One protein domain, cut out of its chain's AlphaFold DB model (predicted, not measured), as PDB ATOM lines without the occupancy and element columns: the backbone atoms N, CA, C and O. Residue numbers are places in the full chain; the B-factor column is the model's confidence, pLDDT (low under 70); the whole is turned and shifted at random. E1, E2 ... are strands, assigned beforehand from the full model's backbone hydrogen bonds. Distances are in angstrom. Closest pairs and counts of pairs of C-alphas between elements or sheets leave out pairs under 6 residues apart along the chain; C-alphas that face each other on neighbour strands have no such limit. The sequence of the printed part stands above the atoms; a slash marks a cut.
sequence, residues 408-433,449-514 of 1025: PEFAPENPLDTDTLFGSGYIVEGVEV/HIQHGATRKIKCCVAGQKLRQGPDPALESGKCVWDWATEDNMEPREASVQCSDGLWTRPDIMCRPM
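Overview. This is residues 408 to 433 and 449 to 514 of the 1025 residues of an uncharacterized protein of Vitrella brassicaformis (strain CCMP3155) (UniProt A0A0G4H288). There is little regular structure: a small antiparallel sheet, in the order E1, E2, E3, with long loops round it. Residues 408 to 425 and 501 to 514 run over one face, and the loop within residues 461 to 493 swings out past E1 and folds back. The 92 printed residues, all strand by class, include no named helix and three named strands, E1, E2, E3 along the chain, holding 17 residues. The whole is compact, radius of gyration of the C-alphas 12.9 A, spanning 34 by 31 by 22 A.

Arrangement. Inner strand E2, residues 455 to 460, is antiparallel to E1, residues 426 to 429, at 140 degrees, with N 427 and O 459 2.8 A apart. E2 and E3, residues 494 to 500, form an antiparallel hairpin, with N 456 and O 497 2.8 A apart.

Along the chain. E1 begins at C-alpha 426 (33.686, -5.742, 7.988). E2 measures 16.8 A; E3 measures 19.5 A, ending at C-alpha 500 (32.755, -19.689, 22.396).

Size, cuts and confidence. Residues 434 to 448 are cut out, leaving 11.9 A between C-alphas 433 and 449. The E2 to E3 link is long. pLDDT is under 70 in 28 residues, among them 467 to 477.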
ATOM      1  N   PRO A 408      36.700 -10.913  23.961       88.75
ATOM      2  CA  PRO A 408      36.828  -9.488  23.659       88.75
ATOM      3  C   PRO A 408      35.758  -9.078  22.631       88.75
ATOM      4  O   PRO A 408      35.205  -9.929  21.928       88.75
ATOM      5  N   GLU A 409      35.457  -7.786  22.497       85.75
ATOM      6  CA  GLU A 409      34.645  -7.306  21.366       85.75
ATOM      7  C   GLU A 409      35.275  -7.756  20.034       85.75
ATOM      8  O   GLU A 409      36.495  -7.701  19.874       85.75
ATOM      9  N   PHE A 410      34.454  -8.243  19.094       84.44
ATOM     10  CA  PHE A 410      34.946  -8.899  17.878       84.44
ATOM     11  C   PHE A 410      35.866  -7.981  17.061       84.44
ATOM     12  O   PHE A 410      35.440  -6.947  16.538       84.44
ATOM     13  N   ALA A 411      37.119  -8.408  16.919       79.56
ATOM     14  CA  ALA A 411      38.114  -7.829  16.033       79.56
ATOM     15  C   ALA A 411      38.563  -8.919  15.041       79.56
ATOM     16  O   ALA A 411      38.906 -10.016  15.488       79.56
ATOM     17  N   PRO A 412      38.565  -8.663  13.720       74.44
ATOM     18  CA  PRO A 412      39.087  -9.618  12.746       74.44
ATOM     19  C   PRO A 412      40.575  -9.892  13.007       74.44
ATOM     20  O   PRO A 412      41.386  -8.970  13.001       74.44
ATOM     21  N   GLU A 413      40.946 -11.154  13.239       63.91
ATOM     22  CA  GLU A 413      42.333 -11.531  13.575       63.91
ATOM     23  C   GLU A 413      43.309 -11.419  12.390       63.91
ATOM     24  O   GLU A 413      44.527 -11.420  12.576       63.91
ATOM     25  N   ASN A 414      42.796 -11.375  11.158       64.75
ATOM     26  CA  ASN A 414      43.604 -11.463   9.950       64.75
ATOM     27  C   ASN A 414      43.858 -10.064   9.357       64.75
ATOM     28  O   ASN A 414      42.900  -9.383   8.997       64.75
ATOM     29  N   PRO A 415      45.119  -9.636   9.149       55.00
ATOM     30  CA  PRO A 415      45.416  -8.340   8.534       55.00
ATOM     31  C   PRO A 415      44.916  -8.198   7.085       55.00
ATOM     32  O   PRO A 415      44.850  -7.081   6.585       55.00
ATOM     33  N   LEU A 416      44.516  -9.284   6.409       53.19
ATOM     34  CA  LEU A 416      43.806  -9.208   5.119       53.19
ATOM     35  C   LEU A 416      42.386  -8.619   5.239       53.19
ATOM     36  O   LEU A 416      41.845  -8.140   4.246       53.19
ATOM     37  N   ASP A 417      41.804  -8.637   6.439       55.88
ATOM     38  CA  ASP A 417      40.511  -8.028   6.757       55.88
ATOM     39  C   ASP A 417      40.652  -6.574   7.260       55.88
ATOM     40  O   ASP A 417      39.652  -5.888   7.480       55.88
ATOM     41  N   THR A 418      41.886  -6.087   7.436       57.81
ATOM     42  CA  THR A 418      42.220  -4.691   7.764       57.81
ATOM     43  C   THR A 418      43.427  -4.246   6.937       57.81
ATOM     44  O   THR A 418      44.533  -4.076   7.459       57.81
ATOM     45  N   ASP A 419      43.225  -4.082   5.632       67.81
ATOM     46  CA  ASP A 419      44.275  -3.587   4.744       67.81
ATOM     47  C   ASP A 419      44.602  -2.125   5.101       67.81
ATOM     48  O   ASP A 419      43.703  -1.295   5.269       67.81
ATOM     49  N   THR A 420      45.888  -1.784   5.221       73.00
ATOM     50  CA  THR A 420      46.326  -0.427   5.580       73.00
ATOM     51  C   THR A 420      45.962   0.629   4.533       73.00
ATOM     52  O   THR A 420      45.963   1.816   4.861       73.00
ATOM     53  N   LEU A 421      45.632   0.219   3.304       74.38
ATOM     54  CA  LEU A 421      45.161   1.078   2.215       74.38
ATOM     55  C   LEU A 421      43.627   1.165   2.141       74.38
ATOM     56  O   LEU A 421      43.102   2.224   1.806       74.38
ATOM     57  N   PHE A 422      42.901   0.085   2.463       76.38
ATOM     58  CA  PHE A 422      41.442  -0.014   2.249       76.38
ATOM     59  C   PHE A 422      40.587   0.016   3.533       76.38
ATOM     60  O   PHE A 422      39.356   0.109   3.458       76.38
ATOM     61  N   GLY A 423      41.211  -0.031   4.713       78.75
ATOM     62  CA  GLY A 423      40.543  -0.024   6.016       78.75
ATOM     63  C   GLY A 423      39.979  -1.388   6.432       78.75
ATOM     64  O   GLY A 423      40.396  -2.430   5.934       78.75
ATOM     65  N   SER A 424      39.035  -1.385   7.381       79.19
ATOM     66  CA  SER A 424      38.346  -2.602   7.843       79.19
ATOM     67  C   SER A 424      37.390  -3.136   6.778       79.19
ATOM     68  O   SER A 424      36.566  -2.386   6.255       79.19
ATOM     69  N   GLY A 425      37.457  -4.440   6.511       79.12
ATOM     70  CA  GLY A 425      36.603  -5.125   5.546       79.12
ATOM     71  C   GLY A 425      35.214  -5.498   6.055       79.12
ATOM     72  O   GLY A 425      34.327  -5.749   5.235       79.12
ATOM     73  N   TYR A 426      34.990  -5.470   7.373       83.38
ATOM     74  CA  TYR A 426      33.686  -5.742   7.988       83.38
ATOM     75  C   TYR A 426      33.132  -4.539   8.761       83.38
ATOM     76  O   TYR A 426      33.872  -3.761   9.370       83.38
ATOM     77  N   ILE A 427      31.802  -4.458   8.789       82.69
ATOM     78  CA  ILE A 427      30.995  -3.706   9.753       82.69
ATOM     79  C   ILE A 427      30.423  -4.721  10.741       82.69
ATOM     80  O   ILE A 427      29.867  -5.739  10.322       82.69
ATOM     81  N   VAL A 428      30.535  -4.432  12.037       82.50
ATOM     82  CA  VAL A 428      29.961  -5.255  13.112       82.50
ATOM     83  C   VAL A 428      28.634  -4.634  13.555       82.50
ATOM     84  O   VAL A 428      28.584  -3.474  13.968       82.50
ATOM     85  N   GLU A 429      27.552  -5.403  13.461       79.69
ATOM     86  CA  GLU A 429      26.182  -4.987  13.768       79.69
ATOM     87  C   GLU A 429      25.582  -5.800  14.925       79.69
ATOM     88  O   GLU A 429      25.930  -6.959  15.165       79.69
ATOM     89  N   GLY A 430      24.628  -5.189  15.633       63.97
ATOM     90  CA  GLY A 430      23.900  -5.850  16.716       63.97
ATOM     91  C   GLY A 430      24.570  -5.742  18.084       63.97
ATOM     92  O   GLY A 430      24.716  -6.743  18.784       63.97
ATOM     93  N   VAL A 431      24.903  -4.521  18.518       56.94
ATOM     94  CA  VAL A 431      25.075  -4.227  19.951       56.94
ATOM     95  C   VAL A 431      23.688  -4.062  20.599       56.94
ATOM     96  O   VAL A 431      23.369  -3.024  21.174       56.94
ATOM     97  N   GLU A 432      22.844  -5.097  20.506       52.44
ATOM     98  CA  GLU A 432      21.683  -5.229  21.393       52.44
ATOM     99  C   GLU A 432      22.205  -5.564  22.795       52.44
ATOM    100  O   GLU A 432      22.282  -6.726  23.201       52.44
ATOM    101  N   VAL A 433      22.591  -4.528  23.545       51.56
ATOM    102  CA  VAL A 433      22.773  -4.644  24.992       51.56
ATOM    103  C   VAL A 433      21.387  -4.869  25.593       51.56
ATOM    104  O   VAL A 433      20.691  -3.923  25.950       51.56
ATOM    105  N   HIS A 449      33.898  -6.687  27.469       81.12
ATOM    106  CA  HIS A 449      33.882  -8.149  27.366       81.12
ATOM    107  C   HIS A 449      32.485  -8.673  27.046       81.12
ATOM    108  O   HIS A 449      31.499  -8.310  27.691       81.12
ATOM    109  N   ILE A 450      32.407  -9.556  26.057       84.88
ATOM    110  CA  ILE A 450      31.167 -10.059  25.480       84.88
ATOM    111  C   ILE A 450      30.894 -11.472  25.978       84.88
ATOM    112  O   ILE A 450      31.750 -12.349  25.907       84.88
ATOM    113  N   GLN A 451      29.691 -11.675  26.509       86.12
ATOM    114  CA  GLN A 451      29.293 -12.916  27.171       86.12
ATOM    115  C   GLN A 451      29.408 -14.133  26.241       86.12
ATOM    116  O   GLN A 451      29.139 -14.040  25.040       86.12
ATOM    117  N   HIS A 452      29.762 -15.287  26.803       87.19
ATOM    118  CA  HIS A 452      29.745 -16.549  26.074       87.19
ATOM    119  C   HIS A 452      28.340 -16.844  25.521       87.19
ATOM    120  O   HIS A 452      27.324 -16.515  26.134       87.19
ATOM    121  N   GLY A 453      28.279 -17.426  24.323       84.06
ATOM    122  CA  GLY A 453      27.047 -17.687  23.587       84.06
ATOM    123  C   GLY A 453      26.489 -16.470  22.844       84.06
ATOM    124  O   GLY A 453      25.684 -16.658  21.931       84.06
ATOM    125  N   ALA A 454      26.931 -15.245  23.158       85.12
ATOM    126  CA  ALA A 454      26.503 -14.048  22.441       85.12
ATOM    127  C   ALA A 454      26.957 -14.080  20.977       85.12
ATOM    128  O   ALA A 454      28.070 -14.499  20.653       85.12
ATOM    129  N   THR A 455      26.097 -13.587  20.091       85.44
ATOM    130  CA  THR A 455      26.365 -13.483  18.656       85.44
ATOM    131  C   THR A 455      26.595 -12.034  18.236       85.44
ATOM    132  O   THR A 455      25.964 -11.115  18.761       85.44
ATOM    133  N   ARG A 456      27.449 -11.827  17.234       85.56
ATOM    134  CA  ARG A 456      27.591 -10.567  16.494       85.56
ATOM    135  C   ARG A 456      27.229 -10.814  15.042       85.56
ATOM    136  O   ARG A 456      27.689 -11.796  14.464       85.56
ATOM    137  N   LYS A 457      26.431  -9.924  14.452       88.44
ATOM    138  CA  LYS A 457      26.258  -9.905  12.999       88.44
ATOM    139  C   LYS A 457      27.424  -9.144  12.388       88.44
ATOM    140  O   LYS A 457      27.869  -8.140  12.939       88.44
ATOM    141  N   ILE A 458      27.908  -9.610  11.251       88.75
ATOM    142  CA  ILE A 458      28.950  -8.944  10.477       88.75
ATOM    143  C   ILE A 458      28.531  -8.876   9.013       88.75
ATOM    144  O   ILE A 458      27.866  -9.784   8.516       88.75
ATOM    145  N   LYS A 459      28.936  -7.819   8.316       89.00
ATOM    146  CA  LYS A 459      28.720  -7.645   6.873       89.00
ATOM    147  C   LYS A 459      29.899  -6.930   6.234       89.00
ATOM    148  O   LYS A 459      30.645  -6.259   6.942       89.00
ATOM    149  N   CYS A 460      30.057  -7.027   4.918       88.06
ATOM    150  CA  CYS A 460      31.140  -6.314   4.240       88.06
ATOM    151  C   CYS A 460      30.975  -4.788   4.329       88.06
ATOM    152  O   CYS A 460      29.861  -4.266   4.233       88.06
ATOM    153  N   CYS A 461      32.092  -4.078   4.503       85.25
ATOM    154  CA  CYS A 461      32.131  -2.617   4.496       85.25
ATOM    155  C   CYS A 461      31.674  -2.043   3.150       85.25
ATOM    156  O   CYS A 461      31.978  -2.584   2.092       85.25
ATOM    157  N   VAL A 462      30.992  -0.903   3.188       85.06
ATOM    158  CA  VAL A 462      30.595  -0.129   2.003       85.06
ATOM    159  C   VAL A 462      31.014   1.312   2.253       85.06
ATOM    160  O   VAL A 462      30.716   1.846   3.326       85.06
ATOM    161  N   ALA A 463      31.700   1.933   1.297       81.69
ATOM    162  CA  ALA A 463      32.338   3.235   1.451       81.69
ATOM    163  C   ALA A 463      31.370   4.280   2.043       81.69
ATOM    164  O   ALA A 463      30.195   4.374   1.670       81.69
ATOM    165  N   GLY A 464      31.852   5.029   3.035       79.75
ATOM    166  CA  GLY A 464      31.078   6.033   3.766       79.75
ATOM    167  C   GLY A 464      30.154   5.506   4.879       79.75
ATOM    168  O   GLY A 464      29.706   6.313   5.700       79.75
ATOM    169  N   GLN A 465      29.884   4.195   4.984       82.06
ATOM    170  CA  GLN A 465      29.157   3.629   6.135       82.06
ATOM    171  C   GLN A 465      30.009   3.697   7.415       82.06
ATOM    172  O   GLN A 465      31.230   3.598   7.356       82.06
ATOM    173  N   LYS A 466      29.386   3.875   8.587       77.88
ATOM    174  CA  LYS A 466      30.093   3.888   9.883       77.88
ATOM    175  C   LYS A 466      30.462   2.462  10.311       77.88
ATOM    176  O   LYS A 466      29.621   1.573  10.217       77.88
ATOM    177  N   LEU A 467      31.682   2.263  10.821       69.31
ATOM    178  CA  LEU A 467      32.204   0.947  11.224       69.31
ATOM    179  C   LEU A 467      31.500   0.337  12.448       69.31
ATOM    180  O   LEU A 467      31.480  -0.884  12.586       69.31
ATOM    181  N   ARG A 468      30.906   1.163  13.321       66.94
ATOM    182  CA  ARG A 468      30.006   0.717  14.392       66.94
ATOM    183  C   ARG A 468      28.669   1.450  14.320       66.94
ATOM    184  O   ARG A 468      28.621   2.673  14.192       66.94
ATOM    185  N   GLN A 469      27.590   0.698  14.507       56.44
ATOM    186  CA  GLN A 469      26.284   1.220  14.917       56.44
ATOM    187  C   GLN A 469      26.062   0.864  16.395       56.44
ATOM    188  O   GLN A 469      25.267  -0.010  16.731       56.44
ATOM    189  N   GLY A 470      26.855   1.485  17.272       55.47
ATOM    190  CA  GLY A 470      26.701   1.364  18.723       55.47
ATOM    191  C   GLY A 470      25.706   2.394  19.283       55.47
ATOM    192  O   GLY A 470      25.472   3.415  18.635       55.47
ATOM    193  N   PRO A 471      25.141   2.161  20.482       50.00
ATOM    194  CA  PRO A 471      24.204   3.090  21.121       50.00
ATOM    195  C   PRO A 471      24.859   4.367  21.677       50.00
ATOM    196  O   PRO A 471      24.142   5.312  21.992       50.00
ATOM    197  N   ASP A 472      26.192   4.418  21.796       49.19
ATOM    198  CA  ASP A 472      26.928   5.618  22.208       49.19
ATOM    199  C   ASP A 472      27.367   6.443  20.977       49.19
ATOM    200  O   ASP A 472      28.247   6.002  20.228       49.19
ATOM    201  N   PRO A 473      26.785   7.637  20.740       54.12
ATOM    202  CA  PRO A 473      27.150   8.492  19.615       54.12
ATOM    203  C   PRO A 473      28.465   9.265  19.817       54.12
ATOM    204  O   PRO A 473      28.930   9.879  18.858       54.12
ATOM    205  N   ALA A 474      29.053   9.278  21.022       51.28
ATOM    206  CA  ALA A 474      30.268  10.041  21.321       51.28
ATOM    207  C   ALA A 474      31.559   9.325  20.886       51.28
ATOM    208  O   ALA A 474      32.584   9.975  20.670       51.28
ATOM    209  N   LEU A 475      31.519   7.999  20.723       56.31
ATOM    210  CA  LEU A 475      32.639   7.223  20.202       56.31
ATOM    211  C   LEU A 475      32.560   7.169  18.667       56.31
ATOM    212  O   LEU A 475      32.002   6.232  18.094       56.31
ATOM    213  N   GLU A 476      33.102   8.185  17.985       54.22
ATOM    214  CA  GLU A 476      33.142   8.233  16.515       54.22
ATOM    215  C   GLU A 476      33.981   7.082  15.933       54.22
ATOM    216  O   GLU A 476      35.176   7.205  15.661       54.22
ATOM    217  N   SER A 477      33.338   5.938  15.691       60.41
ATOM    218  CA  SER A 477      33.910   4.885  14.858       60.41
ATOM    219  C   SER A 477      34.159   5.441  13.459       60.41
ATOM    220  O   SER A 477      33.249   6.047  12.880       60.41
ATOM    221  N   GLY A 478      35.342   5.180  12.900       71.12
ATOM    222  CA  GLY A 478      35.677   5.572  11.532       71.12
ATOM    223  C   GLY A 478      34.637   5.106  10.505       71.12
ATOM    224  O   GLY A 478      33.826   4.210  10.759       71.12
ATOM    225  N   LYS A 479      34.648   5.724   9.326       81.31
ATOM    226  CA  LYS A 479      33.851   5.253   8.188       81.31
ATOM    227  C   LYS A 479      34.634   4.197   7.407       81.31
ATOM    228  O   LYS A 479      35.862   4.249   7.376       81.31
ATOM    229  N   CYS A 480      33.933   3.281   6.746       79.75
ATOM    230  CA  CYS A 480      34.501   2.466   5.678       79.75
ATOM    231  C   CYS A 480      35.134   3.401   4.636       79.75
ATOM    232  O   CYS A 480      34.442   4.258   4.082       79.75
ATOM    233  N   VAL A 481      36.431   3.238   4.381       82.88
ATOM    234  CA  VAL A 481      37.167   4.020   3.370       82.88
ATOM    235  C   VAL A 481      36.921   3.464   1.964       82.88
ATOM    236  O   VAL A 481      37.032   4.188   0.981       82.88
ATOM    237  N   TRP A 482      36.544   2.187   1.867       83.50
ATOM    238  CA  TRP A 482      36.442   1.453   0.612       83.50
ATOM    239  C   TRP A 482      35.189   0.569   0.550       83.50
ATOM    240  O   TRP A 482      34.590   0.253   1.581       83.50
ATOM    241  N   ASP A 483      34.815   0.152  -0.661       84.19
ATOM    242  CA  ASP A 483      33.766  -0.842  -0.896       84.19
ATOM    243  C   ASP A 483      34.353  -2.262  -0.845       84.19
ATOM    244  O   ASP A 483      35.271  -2.608  -1.592       84.19
ATOM    245  N   TRP A 484      33.800  -3.108   0.018       86.88
ATOM    246  CA  TRP A 484      34.177  -4.508   0.192       86.88
ATOM    247  C   TRP A 484      32.997  -5.419  -0.154       86.88
ATOM    248  O   TRP A 484      31.834  -5.081   0.063       86.88
ATOM    249  N   ALA A 485      33.287  -6.607  -0.679       85.50
ATOM    250  CA  ALA A 485      32.260  -7.573  -1.055       85.50
ATOM    251  C   ALA A 485      32.741  -9.023  -0.932       85.50
ATOM    252  O   ALA A 485      33.942  -9.302  -0.919       85.50
ATOM    253  N   THR A 486      31.788  -9.953  -0.885       85.81
ATOM    254  CA  THR A 486      32.050 -11.385  -1.042       85.81
ATOM    255  C   THR A 486      32.479 -11.705  -2.478       85.81
ATOM    256  O   THR A 486      32.133 -10.999  -3.433       85.81
ATOM    257  N   GLU A 487      33.243 -12.785  -2.646       80.81
ATOM    258  CA  GLU A 487      33.662 -13.273  -3.964       80.81
ATOM    259  C   GLU A 487      32.436 -13.595  -4.847       80.81
ATOM    260  O   GLU A 487      31.455 -14.189  -4.395       80.81
ATOM    261  N   ASP A 488      32.463 -13.122  -6.099       67.56
ATOM    262  CA  ASP A 488      31.345 -13.150  -7.059       67.56
ATOM    263  C   ASP A 488      30.026 -12.467  -6.612       67.56
ATOM    264  O   ASP A 488      29.002 -12.659  -7.274       67.56
ATOM    265  N   ASN A 489      30.010 -11.663  -5.534       69.75
ATOM    266  CA  ASN A 489      28.774 -11.106  -4.941       69.75
ATOM    267  C   ASN A 489      27.743 -12.215  -4.624       69.75
ATOM    268  O   ASN A 489      26.535 -12.051  -4.809       69.75
ATOM    269  N   MET A 490      28.225 -13.376  -4.170       63.59
ATOM    270  CA  MET A 490      27.353 -14.438  -3.674       63.59
ATOM    271  C   MET A 490      26.759 -14.029  -2.323       63.59
ATOM    272  O   MET A 490      27.477 -13.588  -1.424       63.59
ATOM    273  N   GLU A 491      25.441 -14.178  -2.188       58.06
ATOM    274  CA  GLU A 491      24.772 -14.166  -0.887       58.06
ATOM    275  C   GLU A 491      25.248 -15.386  -0.067       58.06
ATOM    276  O   GLU A 491      25.470 -16.450  -0.657       58.06
ATOM    277  N   PRO A 492      25.422 -15.264   1.262       53.88
ATOM    278  CA  PRO A 492      24.921 -14.187   2.114       53.88
ATOM    279  C   PRO A 492      25.869 -12.979   2.221       53.88
ATOM    280  O   PRO A 492      27.090 -13.101   2.225       53.88
ATOM    281  N   ARG A 493      25.279 -11.782   2.343       68.69
ATOM    282  CA  ARG A 493      26.003 -10.515   2.586       68.69
ATOM    283  C   ARG A 493      26.285 -10.250   4.068       68.69
ATOM    284  O   ARG A 493      26.969  -9.284   4.396       68.69
ATOM    285  N   GLU A 494      25.744 -11.101   4.931       84.00
ATOM    286  CA  GLU A 494      25.829 -11.047   6.385       84.00
ATOM    287  C   GLU A 494      26.222 -12.434   6.910       84.00
ATOM    288  O   GLU A 494      25.770 -13.445   6.373       84.00
ATOM    289  N   ALA A 495      27.007 -12.494   7.980       87.75
ATOM    290  CA  ALA A 495      27.201 -13.704   8.778       87.75
ATOM    291  C   ALA A 495      27.001 -13.395  10.261       87.75
ATOM    292  O   ALA A 495      27.006 -12.234  10.674       87.75
ATOM    293  N   SER A 496      26.869 -14.440  11.071       89.06
ATOM    294  CA  SER A 496      26.947 -14.338  12.526       89.06
ATOM    295  C   SER A 496      28.190 -15.050  13.038       89.06
ATOM    296  O   SER A 496      28.372 -16.230  12.754       89.06
ATOM    297  N   VAL A 497      28.995 -14.362  13.842       88.75
ATOM    298  CA  VAL A 497      30.020 -14.995  14.682       88.75
ATOM    299  C   VAL A 497      29.472 -15.148  16.100       88.75
ATOM    300  O   VAL A 497      28.731 -14.284  16.572       88.75
ATOM    301  N   GLN A 498      29.807 -16.243  16.778       90.38
ATOM    302  CA  GLN A 498      29.369 -16.545  18.141       90.38
ATOM    303  C   GLN A 498      30.571 -16.621  19.083       90.38
ATOM    304  O   GLN A 498      31.619 -17.146  18.717       90.38
ATOM    305  N   CYS A 499      30.428 -16.105  20.301       89.88
ATOM    306  CA  CYS A 499      31.458 -16.203  21.325       89.88
ATOM    307  C   CYS A 499      31.459 -17.598  21.978       89.88
ATOM    308  O   CYS A 499      30.490 -17.980  22.637       89.88
ATOM    309  N   SER A 500      32.555 -18.342  21.855       90.44
ATOM    310  CA  SER A 500      32.755 -19.689  22.396       90.44
ATOM    311  C   SER A 500      34.028 -19.753  23.249       90.44
ATOM    312  O   SER A 500      35.124 -19.776  22.701       90.44
ATOM    313  N   ASP A 501      33.877 -19.787  24.579       89.44
ATOM    314  CA  ASP A 501      34.971 -19.805  25.573       89.44
ATOM    315  C   ASP A 501      36.128 -18.839  25.235       89.44
ATOM    316  O   ASP A 501      37.270 -19.236  25.018       89.44
ATOM    317  N   GLY A 502      35.812 -17.543  25.142       89.94
ATOM    318  CA  GLY A 502      36.792 -16.476  24.901       89.94
ATOM    319  C   GLY A 502      37.207 -16.285  23.440       89.94
ATOM    320  O   GLY A 502      37.792 -15.253  23.111       89.94
ATOM    321  N   LEU A 503      36.861 -17.222  22.552       90.88
ATOM    322  CA  LEU A 503      37.163 -17.172  21.122       90.88
ATOM    323  C   LEU A 503      35.896 -16.960  20.292       90.88
ATOM    324  O   LEU A 503      34.862 -17.581  20.530       90.88
ATOM    325  N   TRP A 504      35.969 -16.116  19.268       89.62
ATOM    326  CA  TRP A 504      34.887 -15.994  18.294       89.62
ATOM    327  C   TRP A 504      34.939 -17.145  17.286       89.62
ATOM    328  O   TRP A 504      36.013 -17.511  16.804       89.62
ATOM    329  N   THR A 505      33.781 -17.703  16.922       90.06
ATOM    330  CA  THR A 505      33.702 -18.610  15.770       90.06
ATOM    331  C   THR A 505      34.184 -17.887  14.516       90.06
ATOM    332  O   THR A 505      33.964 -16.685  14.351       90.06
ATOM    333  N   ARG A 506      34.834 -18.621  13.607       86.44
ATOM    334  CA  ARG A 506      35.265 -18.041  12.331       86.44
ATOM    335  C   ARG A 506      34.048 -17.529  11.547       86.44
ATOM    336  O   ARG A 506      33.005 -18.181  11.585       86.44
ATOM    337  N   PRO A 507      34.168 -16.389  10.853       87.00
ATOM    338  CA  PRO A 507      33.097 -15.886  10.014       87.00
ATOM    339  C   PRO A 507      32.915 -16.766   8.772       87.00
ATOM    340  O   PRO A 507      33.881 -17.077   8.078       87.00
ATOM    341  N   ASP A 508      31.665 -17.109   8.456       83.62
ATOM    342  CA  ASP A 508      31.312 -17.845   7.229       83.62
ATOM    343  C   ASP A 508      31.314 -16.954   5.965       83.62
ATOM    344  O   ASP A 508      31.123 -17.443   4.850       83.62
ATOM    345  N   ILE A 509      31.559 -15.645   6.119       85.69
ATOM    346  CA  ILE A 509      31.837 -14.714   5.017       85.69
ATOM    347  C   ILE A 509      33.302 -14.279   5.038       85.69
ATOM    348  O   ILE A 509      33.889 -14.055   6.093       85.69
ATOM    349  N   MET A 510      33.859 -14.088   3.845       85.62
ATOM    350  CA  MET A 510      35.168 -13.483   3.618       85.62
ATOM    351  C   MET A 510      34.959 -12.271   2.712       85.62
ATOM    352  O   MET A 510      34.605 -12.422   1.538       85.62
ATOM    353  N   CYS A 511      35.153 -11.076   3.259       87.62
ATOM    354  CA  CYS A 511      35.040  -9.834   2.503       87.62
ATOM    355  C   CYS A 511      36.391  -9.496   1.868       87.62
ATOM    356  O   CYS A 511      37.429  -9.576   2.514       87.62
ATOM    357  N   ARG A 512      36.391  -9.103   0.592       87.50
ATOM    358  CA  ARG A 512      37.583  -8.609  -0.114       87.50
ATOM    359  C   ARG A 512      37.309  -7.213  -0.687       87.50
ATOM    360  O   ARG A 512      36.162  -6.945  -1.058       87.50
ATOM    361  N   PRO A 513      38.320  -6.333  -0.793       87.06
ATOM    362  CA  PRO A 513      38.123  -5.007  -1.355       87.06
ATOM    363  C   PRO A 513      37.780  -5.119  -2.845       87.06
ATOM    364  O   PRO A 513      38.429  -5.861  -3.591       87.06
ATOM    365  N   MET A 514      36.740  -4.398  -3.267       87.06
ATOM    366  CA  MET A 514      36.354  -4.257  -4.672       87.06
ATOM    367  C   MET A 514      37.445  -3.502  -5.434       87.06
ATOM    368  O   MET A 514      38.106  -2.633  -4.873       87.06
TER     369      MET A 514